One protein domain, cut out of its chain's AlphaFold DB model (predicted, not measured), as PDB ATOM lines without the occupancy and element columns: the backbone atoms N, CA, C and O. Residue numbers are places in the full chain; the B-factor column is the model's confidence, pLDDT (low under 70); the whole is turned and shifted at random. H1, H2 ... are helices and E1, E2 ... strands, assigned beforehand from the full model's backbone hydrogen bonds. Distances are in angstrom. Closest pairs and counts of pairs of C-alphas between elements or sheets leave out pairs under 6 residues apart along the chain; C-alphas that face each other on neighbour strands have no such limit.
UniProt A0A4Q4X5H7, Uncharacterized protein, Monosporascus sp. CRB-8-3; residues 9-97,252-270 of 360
ATOM      1  N   ASP A   9     142.943 168.437  19.188       60.84
ATOM      2  CA  ASP A   9     142.482 169.720  19.743       60.84
ATOM      3  C   ASP A   9     140.980 169.962  19.507       60.84
ATOM      4  O   ASP A   9     140.349 170.740  20.218       60.84
ATOM      5  N   LYS A  10     140.380 169.234  18.551       71.00
ATOM      6  CA  LYS A  10     138.934 169.217  18.254       71.00
ATOM      7  C   LYS A  10     138.204 168.060  18.955       71.00
ATOM      8  O   LYS A  10     137.041 167.781  18.664       71.00
ATOM      9  N   CYS A  11     138.867 167.341  19.867       75.31
ATOM     10  CA  CYS A  11     138.250 166.254  20.618       75.31
ATOM     11  C   CYS A  11     137.327 166.811  21.714       75.31
ATOM     12  O   CYS A  11     137.750 167.012  22.851       75.31
ATOM     13  N   VAL A  12     136.043 166.993  21.382       83.38
ATOM     14  CA  VAL A  12     134.983 167.493  22.287       83.38
ATOM     15  C   VAL A  12     134.984 166.805  23.661       83.38
ATOM     16  O   VAL A  12     134.795 167.456  24.679       83.38
ATOM     17  N   PHE A  13     135.263 165.498  23.723       82.88
ATOM     18  CA  PHE A  13     135.360 164.767  24.995       82.88
ATOM     19  C   PHE A  13     136.551 165.221  25.859       82.88
ATOM     20  O   PHE A  13     136.420 165.363  27.070       82.88
ATOM     21  N   SER A  14     137.705 165.481  25.242       81.69
ATOM     22  CA  SER A  14     138.888 166.002  25.937       81.69
ATOM     23  C   SER A  14     138.687 167.456  26.372       81.69
ATOM     24  O   SER A  14     139.093 167.812  27.473       81.69
ATOM     25  N   GLN A  15     138.008 168.268  25.553       86.81
ATOM     26  CA  GLN A  15     137.604 169.632  25.913       86.81
ATOM     27  C   GLN A  15     136.642 169.634  27.115       86.81
ATOM     28  O   GLN A  15     136.861 170.383  28.060       86.81
ATOM     29  N   LEU A  16     135.636 168.750  27.123       89.81
ATOM     30  CA  LEU A  16     134.678 168.596  28.224       89.81
ATOM     31  C   LEU A  16     135.365 168.212  29.543       89.81
ATOM     32  O   LEU A  16     135.133 168.856  30.563       89.81
ATOM     33  N   VAL A  17     136.240 167.201  29.527       88.38
ATOM     34  CA  VAL A  17     137.003 166.800  30.725       88.38
ATOM     35  C   VAL A  17     137.924 167.933  31.191       88.38
ATOM     36  O   VAL A  17     137.968 168.220  32.383       88.38
ATOM     37  N   SER A  18     138.595 168.630  30.265       88.25
ATOM     38  CA  SER A  18     139.437 169.793  30.582       88.25
ATOM     39  C   SER A  18     138.641 170.929  31.240       88.25
ATOM     40  O   SER A  18     139.098 171.509  32.220       88.25
ATOM     41  N   ALA A  19     137.427 171.213  30.758       92.62
ATOM     42  CA  ALA A  19     136.553 172.231  31.338       92.62
ATOM     43  C   ALA A  19     136.096 171.863  32.761       92.62
ATOM     44  O   ALA A  19     136.142 172.706  33.651       92.62
ATOM     45  N   ILE A  20     135.712 170.604  33.002       93.06
ATOM     46  CA  ILE A  20     135.271 170.142  34.330       93.06
ATOM     47  C   ILE A  20     136.434 170.165  35.340       93.06
ATOM     48  O   ILE A  20     136.257 170.633  36.463       93.06
ATOM     49  N   VAL A  21     137.641 169.752  34.933       91.88
ATOM     50  CA  VAL A  21     138.854 169.870  35.767       91.88
ATOM     51  C   VAL A  21     139.235 171.342  35.996       91.88
ATOM     52  O   VAL A  21     139.649 171.701  37.096       91.88
ATOM     53  N   GLY A  22     139.032 172.218  35.006       92.06
ATOM     54  CA  GLY A  22     139.195 173.671  35.145       92.06
ATOM     55  C   GLY A  22     138.214 174.318  36.134       92.06
ATOM     56  O   GLY A  22     138.552 175.320  36.757       92.06
ATOM     57  N   LEU A  23     137.042 173.710  36.345       94.31
ATOM     58  CA  LEU A  23     136.084 174.067  37.402       94.31
ATOM     59  C   LEU A  23     136.434 173.447  38.774       94.31
ATOM     60  O   LEU A  23     135.632 173.523  39.702       94.31
ATOM     61  N   VAL A  24     137.621 172.843  38.920       93.62
ATOM     62  CA  VAL A  24     138.138 172.211  40.153       93.62
ATOM     63  C   VAL A  24     137.297 171.008  40.630       93.62
ATOM     64  O   VAL A  24     137.375 170.592  41.784       93.62
ATOM     65  N   TYR A  25     136.514 170.396  39.736       94.88
ATOM     66  CA  TYR A  25     135.824 169.138  40.023       94.88
ATOM     67  C   TYR A  25     136.776 167.948  39.865       94.88
ATOM     68  O   TYR A  25     137.535 167.851  38.899       94.88
ATOM     69  N   GLN A  26     136.680 166.994  40.788       91.75
ATOM     70  CA  GLN A  26     137.378 165.713  40.705       91.75
ATOM     71  C   GLN A  26     136.635 164.817  39.708       91.75
ATOM     72  O   GLN A  26     135.429 164.609  39.857       91.75
ATOM     73  N   THR A  27     137.325 164.293  38.688       90.50
ATOM     74  CA  THR A  27     136.698 163.560  37.568       90.50
ATOM     75  C   THR A  27     137.145 162.105  37.473       90.50
ATOM     76  O   THR A  27     138.340 161.820  37.555       90.50
ATOM     77  N   GLN A  28     136.206 161.208  37.165       88.19
ATOM     78  CA  GLN A  28     136.462 159.809  36.825       88.19
ATOM     79  C   GLN A  28     135.682 159.399  35.566       88.19
ATOM     80  O   GLN A  28     134.538 159.807  35.350       88.19
ATOM     81  N   ILE A  29     136.299 158.566  34.729       87.12
ATOM     82  CA  ILE A  29     135.691 158.027  33.508       87.12
ATOM     83  C   ILE A  29     135.504 156.523  33.692       87.12
ATOM     84  O   ILE A  29     136.469 155.799  33.927       87.12
ATOM     85  N   LEU A  30     134.264 156.053  33.569       88.44
ATOM     86  CA  LEU A  30     133.886 154.653  33.738       88.44
ATOM     87  C   LEU A  30     133.400 154.080  32.403       88.44
ATOM     88  O   LEU A  30     132.636 154.719  31.682       88.44
ATOM     89  N   PHE A  31     133.814 152.857  32.077       88.06
ATOM     90  CA  PHE A  31     133.318 152.116  30.916       88.06
ATOM     91  C   PHE A  31     132.664 150.831  31.404       88.06
ATOM     92  O   PHE A  31     133.353 149.909  31.838       88.06
ATOM     93  N   LEU A  32     131.332 150.808  31.375       88.75
ATOM     94  CA  LEU A  32     130.525 149.756  31.984       88.75
ATOM     95  C   LEU A  32     129.743 148.996  30.908       88.75
ATOM     96  O   LEU A  32     129.232 149.584  29.949       88.75
ATOM     97  N   ASP A  33     129.650 147.683  31.093       89.75
ATOM     98  CA  ASP A  33     128.908 146.760  30.238       89.75
ATOM     99  C   ASP A  33     127.666 146.259  30.972       89.75
ATOM    100  O   ASP A  33     127.787 145.710  32.064       89.75
ATOM    101  N   ALA A  34     126.485 146.395  30.366       92.44
ATOM    102  CA  ALA A  34     125.217 146.032  30.998       92.44
ATOM    103  C   ALA A  34     125.164 144.554  31.452       92.44
ATOM    104  O   ALA A  34     124.742 144.273  32.575       92.44
ATOM    105  N   TRP A  35     125.707 143.631  30.645       91.44
ATOM    106  CA  TRP A  35     125.806 142.204  30.988       91.44
ATOM    107  C   TRP A  35     126.602 141.920  32.261       91.44
ATOM    108  O   TRP A  35     126.270 140.986  32.981       91.44
ATOM    109  N   SER A  36     127.606 142.740  32.585       91.12
ATOM    110  CA  SER A  36     128.440 142.548  33.777       91.12
ATOM    111  C   SER A  36     127.786 143.026  35.077       91.12
ATOM    112  O   SER A  36     128.343 142.809  36.153       91.12
ATOM    113  N   PHE A  37     126.592 143.619  34.990       92.44
ATOM    114  CA  PHE A  37     125.745 143.986  36.129       92.44
ATOM    115  C   PHE A  37     124.411 143.214  36.156       92.44
ATOM    116  O   PHE A  37     123.579 143.487  37.014       92.44
ATOM    117  N   GLY A  38     124.218 142.239  35.259       91.88
ATOM    118  CA  GLY A  38     123.056 141.341  35.249       91.88
ATOM    119  C   GLY A  38     121.958 141.668  34.234       91.88
ATOM    120  O   GLY A  38     120.999 140.912  34.132       91.88
ATOM    121  N   ALA A  39     122.089 142.733  33.437       94.12
ATOM    122  CA  ALA A  39     121.166 142.969  32.325       94.12
ATOM    123  C   ALA A  39     121.481 142.033  31.153       94.12
ATOM    124  O   ALA A  39     122.621 141.983  30.693       94.12
ATOM    125  N   SER A  40     120.488 141.350  30.589       93.88
ATOM    126  CA  SER A  40     120.679 140.376  29.503       93.88
ATOM    127  C   SER A  40     120.969 141.010  28.127       93.88
ATOM    128  O   SER A  40     120.604 140.450  27.099       93.88
ATOM    129  N   GLN A  41     121.648 142.164  28.063       93.06
ATOM    130  CA  GLN A  41     121.857 142.976  26.855       93.06
ATOM    131  C   GLN A  41     123.333 143.319  26.586       93.06
ATOM    132  O   GLN A  41     124.082 143.775  27.449       93.06
ATOM    133  N   SER A  42     123.725 143.239  25.313       90.31
ATOM    134  CA  SER A  42     125.034 143.635  24.769       90.31
ATOM    135  C   SER A  42     125.260 145.160  24.648       90.31
ATOM    136  O   SER A  42     125.610 145.686  23.589       90.31
ATOM    137  N   ARG A  43     125.080 145.911  25.743       90.25
ATOM    138  CA  ARG A  43     125.191 147.384  25.769       90.25
ATOM    139  C   ARG A  43     126.369 147.868  26.619       90.25
ATOM    140  O   ARG A  43     126.290 147.902  27.842       90.25
ATOM    141  N   SER A  44     127.433 148.318  25.956       89.06
ATOM    142  CA  SER A  44     128.512 149.096  26.582       89.06
ATOM    143  C   SER A  44     128.172 150.594  26.603       89.06
ATOM    144  O   SER A  44     127.637 151.134  25.622       89.06
ATOM    145  N   ARG A  45     128.517 151.293  27.690       90.38
ATOM    146  CA  ARG A  45     128.382 152.756  27.825       90.38
ATOM    147  C   ARG A  45     129.579 153.372  28.555       90.38
ATOM    148  O   ARG A  45     130.205 152.740  29.402       90.38
ATOM    149  N   VAL A  46     129.891 154.617  28.195       89.19
ATOM    150  CA  VAL A  46     130.863 155.462  28.901       89.19
ATOM    151  C   VAL A  46     130.082 156.386  29.824       89.19
ATOM    152  O   VAL A  46     129.188 157.088  29.356       89.19
ATOM    153  N   PHE A  47     130.436 156.400  31.103       91.38
ATOM    154  CA  PHE A  47     129.902 157.319  32.099       91.38
ATOM    155  C   PHE A  47     131.022 158.273  32.517       91.38
ATOM    156  O   PHE A  47     132.132 157.842  32.832       91.38
ATOM    157  N   LEU A  48     130.737 159.574  32.489       91.31
ATOM    158  CA  LEU A  48     131.615 160.613  33.017       91.31
ATOM    159  C   LEU A  48     131.042 161.043  34.364       91.31
ATOM    160  O   LEU A  48     129.951 161.605  34.418       91.31
ATOM    161  N   MET A  49     131.766 160.737  35.434       92.12
ATOM    162  CA  MET A  49     131.377 161.026  36.807       92.12
ATOM    163  C   MET A  49     132.294 162.113  37.356       92.12
ATOM    164  O   MET A  49     133.504 162.088  37.127       92.12
ATOM    165  N   PHE A  50     131.730 163.083  38.066       93.75
ATOM    166  CA  PHE A  50     132.497 164.170  38.658       93.75
ATOM    167  C   PHE A  50     131.895 164.605  39.992       93.75
ATOM    168  O   PHE A  50     130.692 164.479  40.214       93.75
ATOM    169  N   THR A  51     132.748 165.090  40.891       93.31
ATOM    170  CA  THR A  51     132.380 165.485  42.259       93.31
ATOM    171  C   THR A  51     133.023 166.810  42.632       93.31
ATOM    172  O   THR A  51     134.132 167.119  42.191       93.31
ATOM    173  N   ALA A  52     132.300 167.608  43.418       92.69
ATOM    174  CA  ALA A  52     132.789 168.890  43.903       92.69
ATOM    175  C   ALA A  52     134.016 168.699  44.822       92.69
ATOM    176  O   ALA A  52     134.137 167.656  45.479       92.69
ATOM    177  N   PRO A  53     134.934 169.678  44.892       90.31
ATOM    178  CA  PRO A  53     136.058 169.620  45.820       90.31
ATOM    179  C   PRO A  53     135.555 169.552  47.271       90.31
ATOM    180  O   PRO A  53     134.579 170.203  47.632       90.31
ATOM    181  N   GLY A  54     136.214 168.737  48.098       85.50
ATOM    182  CA  GLY A  54     135.800 168.470  49.482       85.50
ATOM    183  C   GLY A  54     134.758 167.355  49.648       85.50
ATOM    184  O   GLY A  54     134.556 166.900  50.769       85.50
ATOM    185  N   LEU A  55     134.146 166.862  48.563       90.12
ATOM    186  CA  LEU A  55     133.357 165.626  48.587       90.12
ATOM    187  C   LEU A  55     134.242 164.414  48.264       90.12
ATOM    188  O   LEU A  55     135.187 164.504  47.475       90.12
ATOM    189  N   ARG A  56     133.901 163.256  48.838       89.12
ATOM    190  CA  ARG A  56     134.543 161.975  48.530       89.12
ATOM    191  C   ARG A  56     134.113 161.490  47.145       89.12
ATOM    192  O   ARG A  56     132.928 161.523  46.817       89.12
ATOM    193  N   VAL A  57     135.055 161.006  46.337       90.19
ATOM    194  CA  VAL A  57     134.741 160.500  44.990       90.19
ATOM    195  C   VAL A  57     134.149 159.081  45.076       90.19
ATOM    196  O   VAL A  57     134.706 158.238  45.788       90.19
ATOM    197  N   PRO A  58     133.044 158.772  44.366       92.62
ATOM    198  CA  PRO A  58     132.529 157.412  44.267       92.62
ATOM    199  C   PRO A  58     133.536 156.460  43.630       92.62
ATOM    200  O   PRO A  58     134.265 156.817  42.705       92.62
ATOM    201  N   LYS A  59     133.560 155.220  44.117       90.50
ATOM    202  CA  LYS A  59     134.372 154.154  43.523       90.50
ATOM    203  C   LYS A  59     133.744 153.687  42.208       90.50
ATOM    204  O   LYS A  59     132.532 153.766  42.019       90.50
ATOM    205  N   ALA A  60     134.562 153.126  41.321       89.19
ATOM    206  CA  ALA A  60     134.047 152.386  40.176       89.19
ATOM    207  C   ALA A  60     133.262 151.151  40.676       89.19
ATOM    208  O   ALA A  60     133.818 150.396  41.480       89.19
ATOM    209  N   PRO A  61     132.011 150.919  40.235       91.69
ATOM    210  CA  PRO A  61     131.247 149.749  40.657       91.69
ATOM    211  C   PRO A  61     131.866 148.470  40.077       91.69
ATOM    212  O   PRO A  61     132.193 148.406  38.889       91.69
ATOM    213  N   THR A  62     132.034 147.446  40.913       89.56
ATOM    214  CA  THR A  62     132.647 146.173  40.518       89.56
ATOM    215  C   THR A  62     131.678 145.304  39.703       89.56
ATOM    216  O   THR A  62     130.511 145.182  40.079       89.56
ATOM    217  N   PRO A  63     132.132 144.660  38.608       89.94
ATOM    218  CA  PRO A  63     131.357 143.645  37.893       89.94
ATOM    219  C   PRO A  63     130.846 142.535  38.821       89.94
ATOM    220  O   PRO A  63     131.618 141.959  39.585       89.94
ATOM    221  N   THR A  64     129.556 142.210  38.724       91.50
ATOM    222  CA  THR A  64     128.897 141.168  39.533       91.50
ATOM    223  C   THR A  64     128.547 139.922  38.725       91.50
ATOM    224  O   THR A  64     128.488 138.833  39.290       91.50
ATOM    225  N   HIS A  65     128.357 140.072  37.412       92.06
ATOM    226  CA  HIS A  65     127.998 138.999  36.487       92.06
ATOM    227  C   HIS A  65     129.096 138.785  35.439       92.06
ATOM    228  O   HIS A  65     129.803 139.723  35.044       92.06
ATOM    229  N   SER A  66     129.264 137.533  35.013       89.75
ATOM    230  CA  SER A  66     130.281 137.129  34.044       89.75
ATOM    231  C   SER A  66     129.997 137.706  32.648       89.75
ATOM    232  O   SER A  66     129.190 138.620  32.469       89.75
ATOM    233  N   ARG A  67     130.715 137.234  31.628       84.06
ATOM    234  CA  ARG A  67     130.649 137.802  30.281       84.06
ATOM    235  C   ARG A  67     130.395 136.710  29.229       84.06
ATOM    236  O   ARG A  67     131.120 135.717  29.247       84.06
ATOM    237  N   PRO A  68     129.459 136.912  28.280       83.25
ATOM    238  CA  PRO A  68     129.337 136.056  27.100       83.25
ATOM    239  C   PRO A  68     130.572 136.184  26.199       83.25
ATOM    240  O   PRO A  68     131.150 137.274  26.070       83.25
ATOM    241  N   ASP A  69     130.976 135.083  25.560       80.06
ATOM    242  CA  ASP A  69     132.150 135.089  24.687       80.06
ATOM    243  C   ASP A  69     131.884 135.912  23.421       80.06
ATOM    244  O   ASP A  69     131.059 135.577  22.572       80.06
ATOM    245  N   MET A  70     132.541 137.067  23.354       71.19
ATOM    246  CA  MET A  70     132.278 138.132  22.392       71.19
ATOM    247  C   MET A  70     133.527 139.003  22.218       71.19
ATOM    248  O   MET A  70     134.320 139.131  23.159       71.19
ATOM    249  N   PRO A  71     133.702 139.686  21.070       67.44
ATOM    250  CA  PRO A  71     134.907 140.456  20.764       67.44
ATOM    251  C   PRO A  71     135.252 141.547  21.796       67.44
ATOM    252  O   PRO A  71     134.408 142.281  22.328       67.44
ATOM    253  N   ARG A  72     136.551 141.679  22.090       66.38
ATOM    254  CA  ARG A  72     137.086 142.608  23.101       66.38
ATOM    255  C   ARG A  72     137.377 143.992  22.507       66.38
ATOM    256  O   ARG A  72     138.530 144.387  22.358       66.38
ATOM    257  N   HIS A  73     136.326 144.758  22.210       65.75
ATOM    258  CA  HIS A  73     136.468 146.173  21.840       65.75
ATOM    259  C   HIS A  73     137.166 146.974  22.959       65.75
ATOM    260  O   HIS A  73     136.806 146.835  24.132       65.75
ATOM    261  N   LYS A  74     138.153 147.805  22.590       65.81
ATOM    262  CA  LYS A  74     138.881 148.728  23.482       65.81
ATOM    263  C   LYS A  74     138.373 150.160  23.287       65.81
ATOM    264  O   LYS A  74     138.117 150.567  22.155       65.81
ATOM    265  N   LEU A  75     138.278 150.934  24.368       66.06
ATOM    266  CA  LEU A  75     137.782 152.315  24.335       66.06
ATOM    267  C   LEU A  75     138.877 153.315  23.911       66.06
ATOM    268  O   LEU A  75     139.352 154.124  24.706       66.06
ATOM    269  N   GLY A  76     139.292 153.240  22.645       69.81
ATOM    270  CA  GLY A  76     140.253 154.170  22.047       69.81
ATOM    271  C   GLY A  76     141.610 154.228  22.762       69.81
ATOM    272  O   GLY A  76     142.060 153.251  23.364       69.81
ATOM    273  N   LEU A  77     142.266 155.389  22.665       70.38
ATOM    274  CA  LEU A  77     143.584 155.651  23.243       70.38
ATOM    275  C   LEU A  77     143.655 157.091  23.776       70.38
ATOM    276  O   LEU A  77     143.324 158.033  23.058       70.38
ATOM    277  N   MET A  78     144.080 157.253  25.026       66.31
ATOM    278  CA  MET A  78     144.246 158.523  25.734       66.31
ATOM    279  C   MET A  78     145.350 159.399  25.125       66.31
ATOM    280  O   MET A  78     146.168 158.951  24.314       66.31
ATOM    281  N   SER A  79     145.426 160.656  25.572       64.88
ATOM    282  CA  SER A  79     146.495 161.592  25.200       64.88
ATOM    283  C   SER A  79     147.896 161.016  25.454       64.88
ATOM    284  O   SER A  79     148.760 161.142  24.586       64.88
ATOM    285  N   ASN A  80     148.074 160.305  26.577       67.06
ATOM    286  CA  ASN A  80     149.314 159.638  27.001       67.06
ATOM    287  C   ASN A  80     149.588 158.273  26.321       67.06
ATOM    288  O   ASN A  80     150.546 157.598  26.683       67.06
ATOM    289  N   GLY A  81     148.750 157.833  25.375       68.69
ATOM    290  CA  GLY A  81     148.928 156.565  24.656       68.69
ATOM    291  C   GLY A  81     148.436 155.301  25.380       68.69
ATOM    292  O   GLY A  81     148.490 154.222  24.796       68.69
ATOM    293  N   GLN A  82     147.909 155.404  26.603       69.38
ATOM    294  CA  GLN A  82     147.239 154.290  27.289       69.38
ATOM    295  C   GLN A  82     145.794 154.113  26.779       69.38
ATOM    296  O   GLN A  82     145.213 155.027  26.196       69.38
ATOM    297  N   SER A  83     145.171 152.950  26.978       67.56
ATOM    298  CA  SER A  83     143.733 152.774  26.700       67.56
ATOM    299  C   SER A  83     142.883 153.467  27.767       67.56
ATOM    300  O   SER A  83     143.138 153.234  28.944       67.56
ATOM    301  N   LEU A  84     141.838 154.220  27.382       66.88
ATOM    302  CA  LEU A  84     140.995 154.980  28.332       66.88
ATOM    303  C   LEU A  84     140.395 154.107  29.441       66.88
ATOM    304  O   LEU A  84     140.256 154.533  30.580       66.88
ATOM    305  N   SER A  85     140.041 152.877  29.082       64.81
ATOM    306  CA  SER A  85     139.560 151.859  30.003       64.81
ATOM    307  C   SER A  85     139.940 150.484  29.467       64.81
ATOM    308  O   SER A  85     139.603 150.146  28.324       64.81
ATOM    309  N   GLN A  86     140.590 149.673  30.294       62.97
ATOM    310  CA  GLN A  86     140.725 148.241  30.064       62.97
ATOM    311  C   GLN A  86     139.719 147.513  30.959       62.97
ATOM    312  O   GLN A  86     139.570 147.850  32.127       62.97
ATOM    313  N   ARG A  87     139.018 146.521  30.403       69.00
ATOM    314  CA  ARG A  87     138.157 145.623  31.184       69.00
ATOM    315  C   ARG A  87     139.050 144.748  32.060       69.00
ATOM    316  O   ARG A  87     139.882 144.016  31.520       69.00
ATOM    317  N   GLU A  88     138.897 144.847  33.373       64.94
ATOM    318  CA  GLU A  88     139.646 144.025  34.323       64.94
ATOM    319  C   GLU A  88     139.074 142.604  34.383       64.94
ATOM    320  O   GLU A  88     137.873 142.396  34.209       64.94
ATOM    321  N   HIS A  89     139.944 141.615  34.593       66.19
ATOM    322  CA  HIS A  89     139.561 140.207  34.683       66.19
ATOM    323  C   HIS A  89     139.584 139.763  36.147       66.19
ATOM    324  O   HIS A  89     140.568 139.203  36.631       66.19
ATOM    325  N   LEU A  90     138.501 140.071  36.853       71.75
ATOM    326  CA  LEU A  90     138.280 139.665  38.238       71.75
ATOM    327  C   LEU A  90     137.628 138.267  38.291       71.75
ATOM    328  O   LEU A  90     136.977 137.872  37.321       71.75
ATOM    329  N   PRO A  91     137.761 137.516  39.400       78.00
ATOM    330  CA  PRO A  91     136.824 136.442  39.712       78.00
ATOM    331  C   PRO A  91     135.447 137.064  39.994       78.00
ATOM    332  O   PRO A  91     135.346 138.038  40.739       78.00
ATOM    333  N   ILE A  92     134.396 136.535  39.369       87.44
ATOM    334  CA  ILE A  92     133.046 137.118  39.386       87.44
ATOM    335  C   ILE A  92     132.056 136.041  39.867       87.44
ATOM    336  O   ILE A  92     132.118 134.928  39.343       87.44
ATOM    337  N   PRO A  93     131.165 136.328  40.840       88.31
ATOM    338  CA  PRO A  93     130.347 135.298  41.485       88.31
ATOM    339  C   PRO A  93     129.202 134.755  40.619       88.31
ATOM    340  O   PRO A  93     128.880 133.575  40.730       88.31
ATOM    341  N   PHE A  94     128.583 135.578  39.763       92.19
ATOM    342  CA  PHE A  94     127.403 135.175  38.990       92.19
ATOM    343  C   PHE A  94     127.709 134.975  37.501       92.19
ATOM    344  O   PHE A  94     128.582 135.627  36.924       92.19
ATOM    345  N   LYS A  95     126.953 134.089  36.848       92.50
ATOM    346  CA  LYS A  95     126.927 133.948  35.384       92.50
ATOM    347  C   LYS A  95     126.196 135.151  34.761       92.50
ATOM    348  O   LYS A  95     125.336 135.735  35.407       92.50
ATOM    349  N   PHE A  96     126.504 135.530  33.519       92.75
ATOM    350  CA  PHE A  96     125.649 136.459  32.767       92.75
ATOM    351  C   PHE A  96     124.238 135.879  32.554       92.75
ATOM    352  O   PHE A  96     124.097 134.688  32.263       92.75
ATOM    353  N   VAL A  97     123.220 136.739  32.641       94.25
ATOM    354  CA  VAL A  97     121.819 136.382  32.370       94.25
ATOM    355  C   VAL A  97     121.616 136.221  30.862       94.25
ATOM    356  O   VAL A  97     121.943 137.120  30.081       94.25
ATOM    357  N   ALA A 252     122.509 151.544  36.424       94.75
ATOM    358  CA  ALA A 252     122.075 152.732  37.152       94.75
ATOM    359  C   ALA A 252     122.051 152.489  38.674       94.75
ATOM    360  O   ALA A 252     122.537 153.328  39.430       94.75
ATOM    361  N   LEU A 253     121.574 151.321  39.121       94.88
ATOM    362  CA  LEU A 253     121.580 150.914  40.529       94.88
ATOM    363  C   LEU A 253     123.004 150.806  41.096       94.88
ATOM    364  O   LEU A 253     123.275 151.358  42.158       94.88
ATOM    365  N   ALA A 254     123.928 150.153  40.387       94.38
ATOM    366  CA  ALA A 254     125.314 149.992  40.828       94.38
ATOM    367  C   ALA A 254     126.054 151.339  40.935       94.38
ATOM    368  O   ALA A 254     126.781 151.573  41.902       94.38
ATOM    369  N   LEU A 255     125.818 152.260  39.991       94.81
ATOM    370  CA  LEU A 255     126.304 153.641  40.080       94.81
ATOM    371  C   LEU A 255     125.656 154.400  41.252       94.81
ATOM    372  O   LEU A 255     126.355 155.087  41.994       94.81
ATOM    373  N   GLY A 256     124.345 154.247  41.459       95.88
ATOM    374  CA  GLY A 256     123.619 154.855  42.576       95.88
ATOM    375  C   GLY A 256     124.115 154.385  43.947       95.88
ATOM    376  O   GLY A 256     124.256 155.199  44.857       95.88
ATOM    377  N   LEU A 257     124.455 153.099  44.087       95.38
ATOM    378  CA  LEU A 257     125.068 152.545  45.298       95.38
ATOM    379  C   LEU A 257     126.474 153.113  45.537       95.38
ATOM    380  O   LEU A 257     126.758 153.552  46.648       95.38
ATOM    381  N   ALA A 258     127.319 153.209  44.505       94.25
ATOM    382  CA  ALA A 258     128.641 153.826  44.633       94.25
ATOM    383  C   ALA A 258     128.562 155.315  45.037       94.25
ATOM    384  O   ALA A 258     129.326 155.772  45.890       94.25
ATOM    385  N   ILE A 259     127.616 156.071  44.464       94.62
ATOM    386  CA  ILE A 259     127.355 157.474  44.827       94.62
ATOM    387  C   ILE A 259     126.847 157.574  46.274       94.62
ATOM    388  O   ILE A 259     127.320 158.419  47.034       94.62
ATOM    389  N   ARG A 260     125.940 156.677  46.684       94.94
ATOM    390  CA  ARG A 260     125.453 156.571  48.067       94.94
ATOM    391  C   ARG A 260     126.603 156.316  49.046       94.94
ATOM    392  O   ARG A 260     126.691 157.018  50.048       94.94
ATOM    393  N   GLU A 261     127.489 155.358  48.770       93.38
ATOM    394  CA  GLU A 261     128.662 155.074  49.613       93.38
ATOM    395  C   GLU A 261     129.575 156.297  49.771       93.38
ATOM    396  O   GLU A 261     130.016 156.596  50.880       93.38
ATOM    397  N   ALA A 262     129.825 157.035  48.688       92.62
ATOM    398  CA  ALA A 262     130.632 158.252  48.724       92.62
ATOM    399  C   ALA A 262     129.984 159.366  49.559       92.62
ATOM    400  O   ALA A 262     130.666 160.039  50.337       92.62
ATOM    401  N   TRP A 263     128.664 159.526  49.438       92.31
ATOM    402  CA  TRP A 263     127.890 160.487  50.221       92.31
ATOM    403  C   TRP A 263     127.923 160.157  51.720       92.31
ATOM    404  O   TRP A 263     128.266 161.016  52.530       92.31
ATOM    405  N   PHE A 264     127.662 158.898  52.096       92.00
ATOM    406  CA  PHE A 264     127.772 158.453  53.490       92.00
ATOM    407  C   PHE A 264     129.202 158.562  54.029       92.00
ATOM    408  O   PHE A 264     129.377 159.030  55.150       92.00
ATOM    409  N   GLY A 265     130.219 158.220  53.230       89.00
ATOM    410  CA  GLY A 265     131.620 158.448  53.588       89.00
ATOM    411  C   GLY A 265     131.890 159.919  53.909       89.00
ATOM    412  O   GLY A 265     132.349 160.222  55.002       89.00
ATOM    413  N   THR A 266     131.485 160.836  53.025       88.81
ATOM    414  CA  THR A 266     131.670 162.290  53.216       88.81
ATOM    415  C   THR A 266     130.989 162.818  54.488       88.81
ATOM    416  O   THR A 266     131.498 163.746  55.109       88.81
ATOM    417  N   MET A 267     129.855 162.241  54.907       85.25
ATOM    418  CA  MET A 267     129.199 162.606  56.173       85.25
ATOM    419  C   MET A 267     129.911 162.029  57.408       85.25
ATOM    420  O   MET A 267     129.947 162.684  58.444       85.25
ATOM    421  N   LEU A 268     130.495 160.832  57.314       77.44
ATOM    422  CA  LEU A 268     131.244 160.202  58.413       77.44
ATOM    423  C   LEU A 268     132.644 160.813  58.592       77.44
ATOM    424  O   LEU A 268     133.110 160.968  59.720       77.44
ATOM    425  N   ASP A 269     133.274 161.232  57.494       69.25
ATOM    426  CA  ASP A 269     134.574 161.914  57.474       69.25
ATOM    427  C   ASP A 269     134.506 163.346  58.091       69.25
ATOM    428  O   ASP A 269     135.532 164.014  58.216       69.25
ATOM    429  N   GLN A 270     133.319 163.820  58.526       54.38
ATOM    430  CA  GLN A 270     133.121 165.110  59.220       54.38
ATOM    431  C   GLN A 270     133.720 165.174  60.631       54.38
ATOM    432  O   GLN A 270     133.900 166.270  61.159       54.38
TER     433      GLN A 270
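Overview. This is residues 9 to 97 and 252 to 270 of the 360 residues of an uncharacterized protein of Monosporascus sp. CRB-8-3 (UniProt A0A4Q4X5H7). A two-stranded antiparallel ribbon, E1 and E2, lies in the middle of a flat, rather open arrangement, with the short helix H2 in the turn at one end, H1 folded back at the other end, and the longer H3 on the other side of the ribbon from H1. A long unnamed stretch, residues 52 to 97, runs back along the ribbon on the side of H3, rounds the end near H2 and makes a wide loop of low confidence. The printed part has 108 residues, with three named helices and two named strands in the order H1, E1, H2, E2, H3; the sheet's order is E1, E2. The class is mixed, helices and strands, with 48 residues, under half, in named elements. The whole is only just loose, close to compact, with a radius of gyration of the C-alphas of 15.7 A and spans of 41 by 41 by 20 A.

Along the chain. E1 is residues 26 to 33, 23.2 A from first to last C-alpha, beginning at C-alpha 26 (137.378, 165.713, 40.705). E2 is residues 44 to 51, 23.0 A long. H2, residues 34 to 37, measures 5.5 A. H1 is residues 12 to 22, 14.9 A, with C-alpha 12 at (134.983, 167.493, 22.287). H3, residues 252 to 268, measures 24.3 A and ends at C-alpha 268 (131.244, 160.202, 58.413).

Arrangement. E1 and E2 are antiparallel neighbours, with 161 degrees between their directions. The C-alphas of Leu 30 and Phe 47 face each other at 5.1 A. N 28 and O 49 are 2.8 A apart and N 45 and O 32 are 2.9 A apart, both within hydrogen-bond range. The closest C-alphas of H1 and E1 are those of Val 21 and Thr 27, 6.9 A; those of H1 and E2 are Ile 20 and Phe 50, 7.9 A. The closest C-alphas of H2 and E2 are those of Ala 34 and Ser 44, 6.3 A. H2 and H3 are close but not clearly touching, the C-alphas of Phe 37 and Ala 254 being 7.6 A apart. E2 and H3 are near each other, with 5 pairs of C-alphas within 10 A. H3 is apart from H1 and from E1. In H1 and H3 every O i to N i+4 pair is within hydrogen-bond range; H2 is too short for such a pair.

Size, cuts and confidence. The C-alphas of Asp 69 and Gln 270, the two farthest apart, are 45.8 A apart. Residues 98 to 251 are not printed, and C-alphas 97 and 252 stand 17.0 A apart across this cut, which falls in the link from E2 to H3. Of the links that are printed whole, H1 to E1 and E1 to H2 are tight and H2 to E2 is short. The mean pLDDT of the printed part is 84.8, with values under 70 at residue 9, residues 71 to 76, residues 78 to 89 and residues 269 to 270.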